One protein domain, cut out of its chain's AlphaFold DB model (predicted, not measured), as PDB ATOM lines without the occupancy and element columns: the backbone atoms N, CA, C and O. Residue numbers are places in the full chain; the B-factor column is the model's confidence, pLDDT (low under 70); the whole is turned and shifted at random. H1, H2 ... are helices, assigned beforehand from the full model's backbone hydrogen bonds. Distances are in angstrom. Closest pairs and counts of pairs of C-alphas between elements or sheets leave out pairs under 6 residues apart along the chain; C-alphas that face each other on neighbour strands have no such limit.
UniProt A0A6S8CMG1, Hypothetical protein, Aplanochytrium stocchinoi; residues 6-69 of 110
ATOM      1  N   GLU A   6     -33.695 -14.938  25.632       90.75
ATOM      2  CA  GLU A   6     -32.752 -15.956  26.086       90.75
ATOM      3  C   GLU A   6     -32.817 -16.127  27.608       90.75
ATOM      4  O   GLU A   6     -32.809 -17.251  28.105       90.75
ATOM      5  N   ILE A   7     -32.946 -15.024  28.353       86.81
ATOM      6  CA  ILE A   7     -33.036 -15.048  29.821       86.81
ATOM      7  C   ILE A   7     -34.371 -15.651  30.257       86.81
ATOM      8  O   ILE A   7     -34.416 -16.468  31.176       86.81
ATOM      9  N   GLU A   8     -35.453 -15.300  29.561       86.50
ATOM     10  CA  GLU A   8     -36.767 -15.898  29.794       86.50
ATOM     11  C   GLU A   8     -36.744 -17.406  29.523       86.50
ATOM     12  O   GLU A   8     -37.263 -18.184  30.315       86.50
ATOM     13  N   THR A   9     -36.061 -17.857  28.472       90.06
ATOM     14  CA  THR A   9     -35.938 -19.290  28.165       90.06
ATOM     15  C   THR A   9     -35.147 -20.043  29.245       90.06
ATOM     16  O   THR A   9     -35.481 -21.183  29.579       90.06
ATOM     17  N   LEU A  10     -34.141 -19.404  29.857       90.56
ATOM     18  CA  LEU A  10     -33.351 -19.984  30.952       90.56
ATOM     19  C   LEU A  10     -34.147 -20.196  32.253       90.56
ATOM     20  O   LEU A  10     -33.688 -20.940  33.123       90.56
ATOM     21  N   SER A  11     -35.347 -19.625  32.385       88.62
ATOM     22  CA  SER A  11     -36.270 -19.962  33.484       88.62
ATOM     23  C   SER A  11     -36.626 -21.453  33.529       88.62
ATOM     24  O   SER A  11     -36.838 -22.009  34.606       88.62
ATOM     25  N   ASN A  12     -36.610 -22.124  32.372       89.94
ATOM     26  CA  ASN A  12     -36.949 -23.537  32.209       89.94
ATOM     27  C   ASN A  12     -35.705 -24.437  32.104       89.94
ATOM     28  O   ASN A  12     -35.729 -25.490  31.464       89.94
ATOM     29  N   HIS A  13     -34.588 -24.021  32.703       93.69
ATOM     30  CA  HIS A  13     -33.338 -24.773  32.654       93.69
ATOM     31  C   HIS A  13     -33.419 -26.098  33.437       93.69
ATOM     32  O   HIS A  13     -34.039 -26.178  34.496       93.69
ATOM     33  N   TYR A  14     -32.734 -27.144  32.955       92.19
ATOM     34  CA  TYR A  14     -32.771 -28.483  33.569       92.19
ATOM     35  C   TYR A  14     -32.223 -28.508  35.005       92.19
ATOM     36  O   TYR A  14     -32.657 -29.308  35.830       92.19
ATOM     37  N   ALA A  15     -31.234 -27.660  35.295       88.75
ATOM     38  CA  ALA A  15     -30.648 -27.536  36.622       88.75
ATOM     39  C   ALA A  15     -31.554 -26.657  37.508       88.75
ATOM     40  O   ALA A  15     -31.656 -25.455  37.231       88.75
ATOM     41  N   PRO A  16     -32.147 -27.191  38.597       88.25
ATOM     42  CA  PRO A  16     -33.124 -26.457  39.407       88.25
ATOM     43  C   PRO A  16     -32.571 -25.162  40.010       88.25
ATOM     44  O   PRO A  16     -33.278 -24.164  40.097       88.25
ATOM     45  N   SER A  17     -31.290 -25.156  40.388       87.38
ATOM     46  CA  SER A  17     -30.613 -23.982  40.950       87.38
ATOM     47  C   SER A  17     -30.530 -22.826  39.946       87.38
ATOM     48  O   SER A  17     -30.700 -21.670  40.318       87.38
ATOM     49  N   VAL A  18     -30.312 -23.142  38.664       88.31
ATOM     50  CA  VAL A  18     -30.243 -22.151  37.579       88.31
ATOM     51  C   VAL A  18     -31.639 -21.629  37.247       88.31
ATOM     52  O   VAL A  18     -31.828 -20.420  37.156       88.31
ATOM     53  N   ALA A  19     -32.632 -22.519  37.154       89.81
ATOM     54  CA  ALA A  19     -34.029 -22.134  36.949       89.81
ATOM     55  C   ALA A  19     -34.537 -21.211  38.072       89.81
ATOM     56  O   ALA A  19     -35.138 -20.171  37.809       89.81
ATOM     57  N   SER A  20     -34.234 -21.541  39.332       86.94
ATOM     58  CA  SER A  20     -34.605 -20.719  40.490       86.94
ATOM     59  C   SER A  20     -33.951 -19.336  40.464       86.94
ATOM     60  O   SER A  20     -34.604 -18.359  40.824       86.94
ATOM     61  N   LEU A  21     -32.685 -19.240  40.042       85.81
ATOM     62  CA  LEU A  21     -31.985 -17.961  39.903       85.81
ATOM     63  C   LEU A  21     -32.663 -17.074  38.849       85.81
ATOM     64  O   LEU A  21     -32.924 -15.900  39.109       85.81
ATOM     65  N   MET A  22     -32.983 -17.645  37.686       88.25
ATOM     66  CA  MET A  22     -33.606 -16.907  36.584       88.25
ATOM     67  C   MET A  22     -35.040 -16.497  36.911       88.25
ATOM     68  O   MET A  22     -35.411 -15.355  36.670       88.25
ATOM     69  N   ASN A  23     -35.820 -17.367  37.554       86.31
ATOM     70  CA  ASN A  23     -37.161 -17.017  38.035       86.31
ATOM     71  C   ASN A  23     -37.135 -15.887  39.068       86.31
ATOM     72  O   ASN A  23     -38.030 -15.045  39.075       86.31
ATOM     73  N   GLY A  24     -36.088 -15.822  39.897       80.44
ATOM     74  CA  GLY A  24     -35.869 -14.704  40.810       80.44
ATOM     75  C   GLY A  24     -35.811 -13.358  40.084       80.44
ATOM     76  O   GLY A  24     -36.463 -12.414  40.515       80.44
ATOM     77  N   LEU A  25     -35.120 -13.277  38.939       77.38
ATOM     78  CA  LEU A  25     -34.987 -12.037  38.155       77.38
ATOM     79  C   LEU A  25     -36.328 -11.469  37.674       77.38
ATOM     80  O   LEU A  25     -36.453 -10.255  37.515       77.38
ATOM     81  N   PHE A  26     -37.322 -12.331  37.466       72.81
ATOM     82  CA  PHE A  26     -38.655 -11.951  37.000       72.81
ATOM     83  C   PHE A  26     -39.676 -11.787  38.134       72.81
ATOM     84  O   PHE A  26     -40.817 -11.402  37.874       72.81
ATOM     85  N   HIS A  27     -39.296 -12.040  39.392       73.12
ATOM     86  CA  HIS A  27     -40.182 -11.816  40.531       73.12
ATOM     87  C   HIS A  27     -40.399 -10.317  40.788       73.12
ATOM     88  O   HIS A  27     -39.465  -9.512  40.797       73.12
ATOM     89  N   GLU A  28     -41.654  -9.950  41.067       62.34
ATOM     90  CA  GLU A  28     -42.096  -8.559  41.258       62.34
ATOM     91  C   GLU A  28     -41.312  -7.829  42.369       62.34
ATOM     92  O   GLU A  28     -41.106  -6.619  42.303       62.34
ATOM     93  N   GLU A  29     -40.789  -8.560  43.358       58.50
ATOM     94  CA  GLU A  29     -39.961  -8.010  44.438       58.50
ATOM     95  C   GLU A  29     -38.647  -7.402  43.925       58.50
ATOM     96  O   GLU A  29     -38.293  -6.289  44.319       58.50
ATOM     97  N   LEU A  30     -37.963  -8.053  42.977       61.56
ATOM     98  CA  LEU A  30     -36.743  -7.504  42.380       61.56
ATOM     99  C   LEU A  30     -37.051  -6.308  41.478       61.56
ATOM    100  O   LEU A  30     -36.316  -5.320  41.490       61.56
ATOM    101  N   ARG A  31     -38.191  -6.322  40.780       62.78
ATOM    102  CA  ARG A  31     -38.682  -5.165  40.013       62.78
ATOM    103  C   ARG A  31     -38.908  -3.942  40.911       62.78
ATOM    104  O   ARG A  31     -38.548  -2.818  40.541       62.78
ATOM    105  N   VAL A  32     -39.435  -4.148  42.119       61.56
ATOM    106  CA  VAL A  32     -39.559  -3.100  43.145       61.56
ATOM    107  C   VAL A  32     -38.186  -2.671  43.682       61.56
ATOM    108  O   VAL A  32     -37.955  -1.479  43.883       61.56
ATOM    109  N   MET A  33     -37.226  -3.579  43.860       60.06
ATOM    110  CA  MET A  33     -35.868  -3.227  44.313       60.06
ATOM    111  C   MET A  33     -35.084  -2.398  43.281       60.06
ATOM    112  O   MET A  33     -34.446  -1.408  43.650       60.06
ATOM    113  N   PHE A  34     -35.196  -2.722  41.987       63.34
ATOM    114  CA  PHE A  34     -34.588  -1.934  40.906       63.34
ATOM    115  C   PHE A  34     -35.194  -0.530  40.796       63.34
ATOM    116  O   PHE A  34     -34.483   0.435  40.510       63.34
ATOM    117  N   THR A  35     -36.494  -0.387  41.065       64.12
ATOM    118  CA  THR A  35     -37.190   0.909  41.014       64.12
ATOM    119  C   THR A  35     -36.988   1.750  42.277       64.12
ATOM    120  O   THR A  35     -36.946   2.978  42.195       64.12
ATOM    121  N   THR A  36     -36.801   1.125  43.444       63.78
ATOM    122  CA  THR A  36     -36.668   1.828  44.735       63.78
ATOM    123  C   THR A  36     -35.225   2.147  45.144       63.78
ATOM    124  O   THR A  36     -35.024   2.742  46.203       63.78
ATOM    125  N   LYS A  37     -34.215   1.801  44.325       58.34
ATOM    126  CA  LYS A  37     -32.768   2.018  44.584       58.34
ATOM    127  C   LYS A  37     -32.256   1.438  45.915       58.34
ATOM    128  O   LYS A  37     -31.118   1.697  46.299       58.34
ATOM    129  N   LYS A  38     -33.064   0.636  46.611       55.69
ATOM    130  CA  LYS A  38     -32.660  -0.168  47.768       55.69
ATOM    131  C   LYS A  38     -32.127  -1.487  47.236       55.69
ATOM    132  O   LYS A  38     -32.766  -2.529  47.332       55.69
ATOM    133  N   ILE A  39     -30.985  -1.392  46.575       57.91
ATOM    134  CA  ILE A  39     -30.254  -2.553  46.098       57.91
ATOM    135  C   ILE A  39     -29.614  -3.145  47.357       57.91
ATOM    136  O   ILE A  39     -28.668  -2.565  47.894       57.91
ATOM    137  N   GLU A  40     -30.173  -4.242  47.883       58.75
ATOM    138  CA  GLU A  40     -29.383  -5.135  48.741       58.75
ATOM    139  C   GLU A  40     -28.065  -5.433  48.020       58.75
ATOM    140  O   GLU A  40     -28.076  -5.476  46.785       58.75
ATOM    141  N   PRO A  41     -26.935  -5.545  48.747       55.03
ATOM    142  CA  PRO A  41     -25.617  -5.570  48.130       55.03
ATOM    143  C   PRO A  41     -25.629  -6.533  46.942       55.03
ATOM    144  O   PRO A  41     -26.112  -7.658  47.099       55.03
ATOM    145  N   PRO A  42     -25.176  -6.082  45.755       64.69
ATOM    146  CA  PRO A  42     -25.194  -6.918  44.568       64.69
ATOM    147  C   PRO A  42     -24.519  -8.228  44.943       64.69
ATOM    148  O   PRO A  42     -23.404  -8.193  45.468       64.69
ATOM    149  N   ILE A  43     -25.217  -9.351  44.740       66.56
ATOM    150  CA  ILE A  43     -24.639 -10.668  45.002       66.56
ATOM    151  C   ILE A  43     -23.287 -10.667  44.282       66.56
ATOM    152  O   ILE A  43     -23.257 -10.416  43.069       66.56
ATOM    153  N   PRO A  44     -22.168 -10.795  45.013       77.75
ATOM    154  CA  PRO A  44     -20.876 -10.492  44.439       77.75
ATOM    155  C   PRO A  44     -20.617 -11.490  43.318       77.75
ATOM    156  O   PRO A  44     -20.651 -12.699  43.515       77.75
ATOM    157  N   ILE A  45     -20.356 -10.968  42.120       78.62
ATOM    158  CA  ILE A  45     -20.151 -11.774  40.907       78.62
ATOM    159  C   ILE A  45     -19.040 -12.816  41.126       78.62
ATOM    160  O   ILE A  45     -19.092 -13.911  40.567       78.62
ATOM    161  N   ALA A  46     -18.079 -12.500  42.001       81.19
ATOM    162  CA  ALA A  46     -17.017 -13.395  42.443       81.19
ATOM    163  C   ALA A  46     -17.537 -14.774  42.893       81.19
ATOM    164  O   ALA A  46     -16.942 -15.786  42.522       81.19
ATOM    165  N   ASP A  47     -18.679 -14.826  43.584       79.50
ATOM    166  CA  ASP A  47     -19.261 -16.068  44.106       79.50
ATOM    167  C   ASP A  47     -19.737 -17.007  42.985       79.50
ATOM    168  O   ASP A  47     -19.761 -18.225  43.157       79.50
ATOM    169  N   PHE A  48     -20.063 -16.463  41.807       79.69
ATOM    170  CA  PHE A  48     -20.500 -17.243  40.646       79.69
ATOM    171  C   PHE A  48     -19.353 -17.617  39.703       79.69
ATOM    172  O   PHE A  48     -19.414 -18.646  39.033       79.69
ATOM    173  N   THR A  49     -18.289 -16.811  39.649       82.44
ATOM    174  CA  THR A  49     -17.184 -16.999  38.683       82.44
ATOM    175  C   THR A  49     -16.333 -18.250  38.915       82.44
ATOM    176  O   THR A  49     -15.642 -18.690  38.001       82.44
ATOM    177  N   GLY A  50     -16.391 -18.844  40.110       84.19
ATOM    178  CA  GLY A  50     -15.670 -20.077  40.442       84.19
ATOM    179  C   GLY A  50     -16.444 -21.369  40.160       84.19
ATOM    180  O   GLY A  50     -15.910 -22.454  40.390       84.19
ATOM    181  N   ILE A  51     -17.697 -21.277  39.704       86.25
ATOM    182  CA  ILE A  51     -18.567 -22.442  39.544       86.25
ATOM    183  C   ILE A  51     -18.243 -23.153  38.226       86.25
ATOM    184  O   ILE A  51     -18.459 -22.631  37.135       86.25
ATOM    185  N   THR A  52     -17.766 -24.387  38.334       91.19
ATOM    186  CA  THR A  52     -17.544 -25.307  37.211       91.19
ATOM    187  C   THR A  52     -18.472 -26.519  37.305       91.19
ATOM    188  O   THR A  52     -19.040 -26.810  38.363       91.19
ATOM    189  N   TYR A  53     -18.582 -27.295  36.223       89.62
ATOM    190  CA  TYR A  53     -19.357 -28.541  36.226       89.62
ATOM    191  C   TYR A  53     -18.912 -29.530  37.312       89.62
ATOM    192  O   TYR A  53     -19.761 -30.186  37.911       89.62
ATOM    193  N   SER A  54     -17.608 -29.610  37.610       91.25
ATOM    194  CA  SER A  54     -17.108 -30.467  38.689       91.25
ATOM    195  C   SER A  54     -17.614 -29.994  40.050       91.25
ATOM    196  O   SER A  54     -18.169 -30.788  40.805       91.25
ATOM    197  N   THR A  55     -17.524 -28.689  40.331       89.88
ATOM    198  CA  THR A  55     -18.008 -28.134  41.605       89.88
ATOM    199  C   THR A  55     -19.520 -28.287  41.778       89.88
ATOM    200  O   THR A  55     -19.969 -28.618  42.873       89.88
ATOM    201  N   LEU A  56     -20.304 -28.132  40.701       87.75
ATOM    202  CA  LEU A  56     -21.756 -28.333  40.728       87.75
ATOM    203  C   LEU A  56     -22.116 -29.782  41.054       87.75
ATOM    204  O   LEU A  56     -22.999 -30.040  41.870       87.75
ATOM    205  N   PHE A  57     -21.417 -30.732  40.435       89.25
ATOM    206  CA  PHE A  57     -21.670 -32.147  40.663       89.25
ATOM    207  C   PHE A  57     -21.295 -32.572  42.088       89.25
ATOM    208  O   PHE A  57     -22.056 -33.277  42.749       89.25
ATOM    209  N   GLU A  58     -20.162 -32.094  42.603       90.12
ATOM    210  CA  GLU A  58     -19.753 -32.347  43.988       90.12
ATOM    211  C   GLU A  58     -20.726 -31.750  45.013       90.12
ATOM    212  O   GLU A  58     -21.003 -32.370  46.042       90.12
ATOM    213  N   GLN A  59     -21.248 -30.549  44.750       88.12
ATOM    214  CA  GLN A  59     -22.265 -29.923  45.595       88.12
ATOM    215  C   GLN A  59     -23.562 -30.738  45.605       88.12
ATOM    216  O   GLN A  59     -24.131 -30.965  46.674       88.12
ATOM    217  N   GLU A  60     -23.996 -31.226  44.445       86.81
ATOM    218  CA  GLU A  60     -25.201 -32.047  44.324       86.81
ATOM    219  C   GLU A  60     -25.056 -33.395  45.047       86.81
ATOM    220  O   GLU A  60     -25.971 -33.825  45.752       86.81
ATOM    221  N   LEU A  61     -23.886 -34.035  44.948       88.25
ATOM    222  CA  LEU A  61     -23.570 -35.260  45.692       88.25
ATOM    223  C   LEU A  61     -23.648 -35.046  47.209       88.25
ATOM    224  O   LEU A  61     -24.265 -35.843  47.918       88.25
ATOM    225  N   LYS A  62     -23.064 -33.950  47.709       88.44
ATOM    226  CA  LYS A  62     -23.113 -33.586  49.136       88.44
ATOM    227  C   LYS A  62     -24.539 -33.283  49.599       88.44
ATOM    228  O   LYS A  62     -24.909 -33.659  50.708       88.44
ATOM    229  N   ARG A  63     -25.348 -32.630  48.758       84.31
ATOM    230  CA  ARG A  63     -26.759 -32.345  49.053       84.31
ATOM    231  C   ARG A  63     -27.552 -33.634  49.260       84.31
ATOM    232  O   ARG A  63     -28.197 -33.785  50.292       84.31
ATOM    233  N   LYS A  64     -27.421 -34.597  48.342       76.50
ATOM    234  CA  LYS A  64     -28.140 -35.878  48.428       76.50
ATOM    235  C   LYS A  64     -27.778 -36.704  49.663       76.50
ATOM    236  O   LYS A  64     -28.670 -37.267  50.285       76.50
ATOM    237  N   GLN A  65     -26.508 -36.724  50.071       76.19
ATOM    238  CA  GLN A  65     -26.091 -37.414  51.304       76.19
ATOM    239  C   GLN A  65     -26.760 -36.832  52.565       76.19
ATOM    240  O   GLN A  65     -27.090 -37.566  53.503       76.19
ATOM    241  N   ASN A  66     -27.000 -35.520  52.583       68.56
ATOM    242  CA  ASN A  66     -27.707 -34.859  53.679       68.56
ATOM    243  C   ASN A  66     -29.223 -35.109  53.627       68.56
ATOM    244  O   ASN A  66     -29.850 -35.259  54.673       68.56
ATOM    245  N   ASP A  67     -29.808 -35.214  52.432       67.50
ATOM    246  CA  ASP A  67     -31.231 -35.540  52.268       67.50
ATOM    247  C   ASP A  67     -31.538 -36.998  52.669       67.50
ATOM    248  O   ASP A  67     -32.581 -37.278  53.267       67.50
ATOM    249  N   GLU A  68     -30.605 -37.925  52.429       59.06
ATOM    250  CA  GLU A  68     -30.711 -39.334  52.844       59.06
ATOM    251  C   GLU A  68     -30.589 -39.521  54.366       59.06
ATOM    252  O   GLU A  68     -31.231 -40.401  54.940       59.06
ATOM    253  N   THR A  69     -29.825 -38.664  55.048       56.56
ATOM    254  CA  THR A  69     -29.694 -38.677  56.518       56.56
ATOM    255  C   THR A  69     -30.728 -37.794  57.234       56.56
ATOM    256  O   THR A  69     -30.849 -37.852  58.459       56.56
TER     257      THR A  69
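Overview. This is residues 6 to 69 of the 110 residues of the protein "Hypothetical protein" of Aplanochytrium stocchinoi (UniProt A0A6S8CMG1). An open, loose chain of helices has short H1 packed on H2, H3 beyond the far end of H2, and a return stretch through small H4 to H5, which sticks out at the opposite end with residues 57 to 69. The 64 printed residues hold five named helices, H1 to H5 in order, and no named strand: all helix. The whole is loose, radius of gyration of the C-alphas 14.8 A, spanning 42 by 25 by 24 A.

Arrangement. H1, residues 6 to 10, touches H2, residues 16 to 26; their closest C-alphas, Leu 10 and Ala 19, are 6.4 A apart. H3, residues 28 to 36, is close to H2 but not clearly touching; their closest C-alphas, Gly 24 and Leu 30, are 7.4 A apart. H2 and H3 run the same way at a steep tilt of 49 degrees. H4, residues 46 to 49, and H5, residues 53 to 69, are apart. H1, H3 and H5 have every O i to N i+4 pair within hydrogen-bond range, H2 6 of 7; H4 is too short for one.

Along the chain. H1 begins at C-alpha 6 (-32.752, -15.956, 26.086) and is 6.3 A long; H2 is 15.7 A, H3 12.2 A, H4 5.2 A and H5 24.9 A, ending at C-alpha 69 (-29.694, -38.677, 56.518).

Size, cuts and confidence. The farthest C-alphas, Thr 35 and Thr 69, are 43.2 A apart. The printed part has no cut and no long link. Residues 28 to 43 and 66 to 69 have pLDDT under 70.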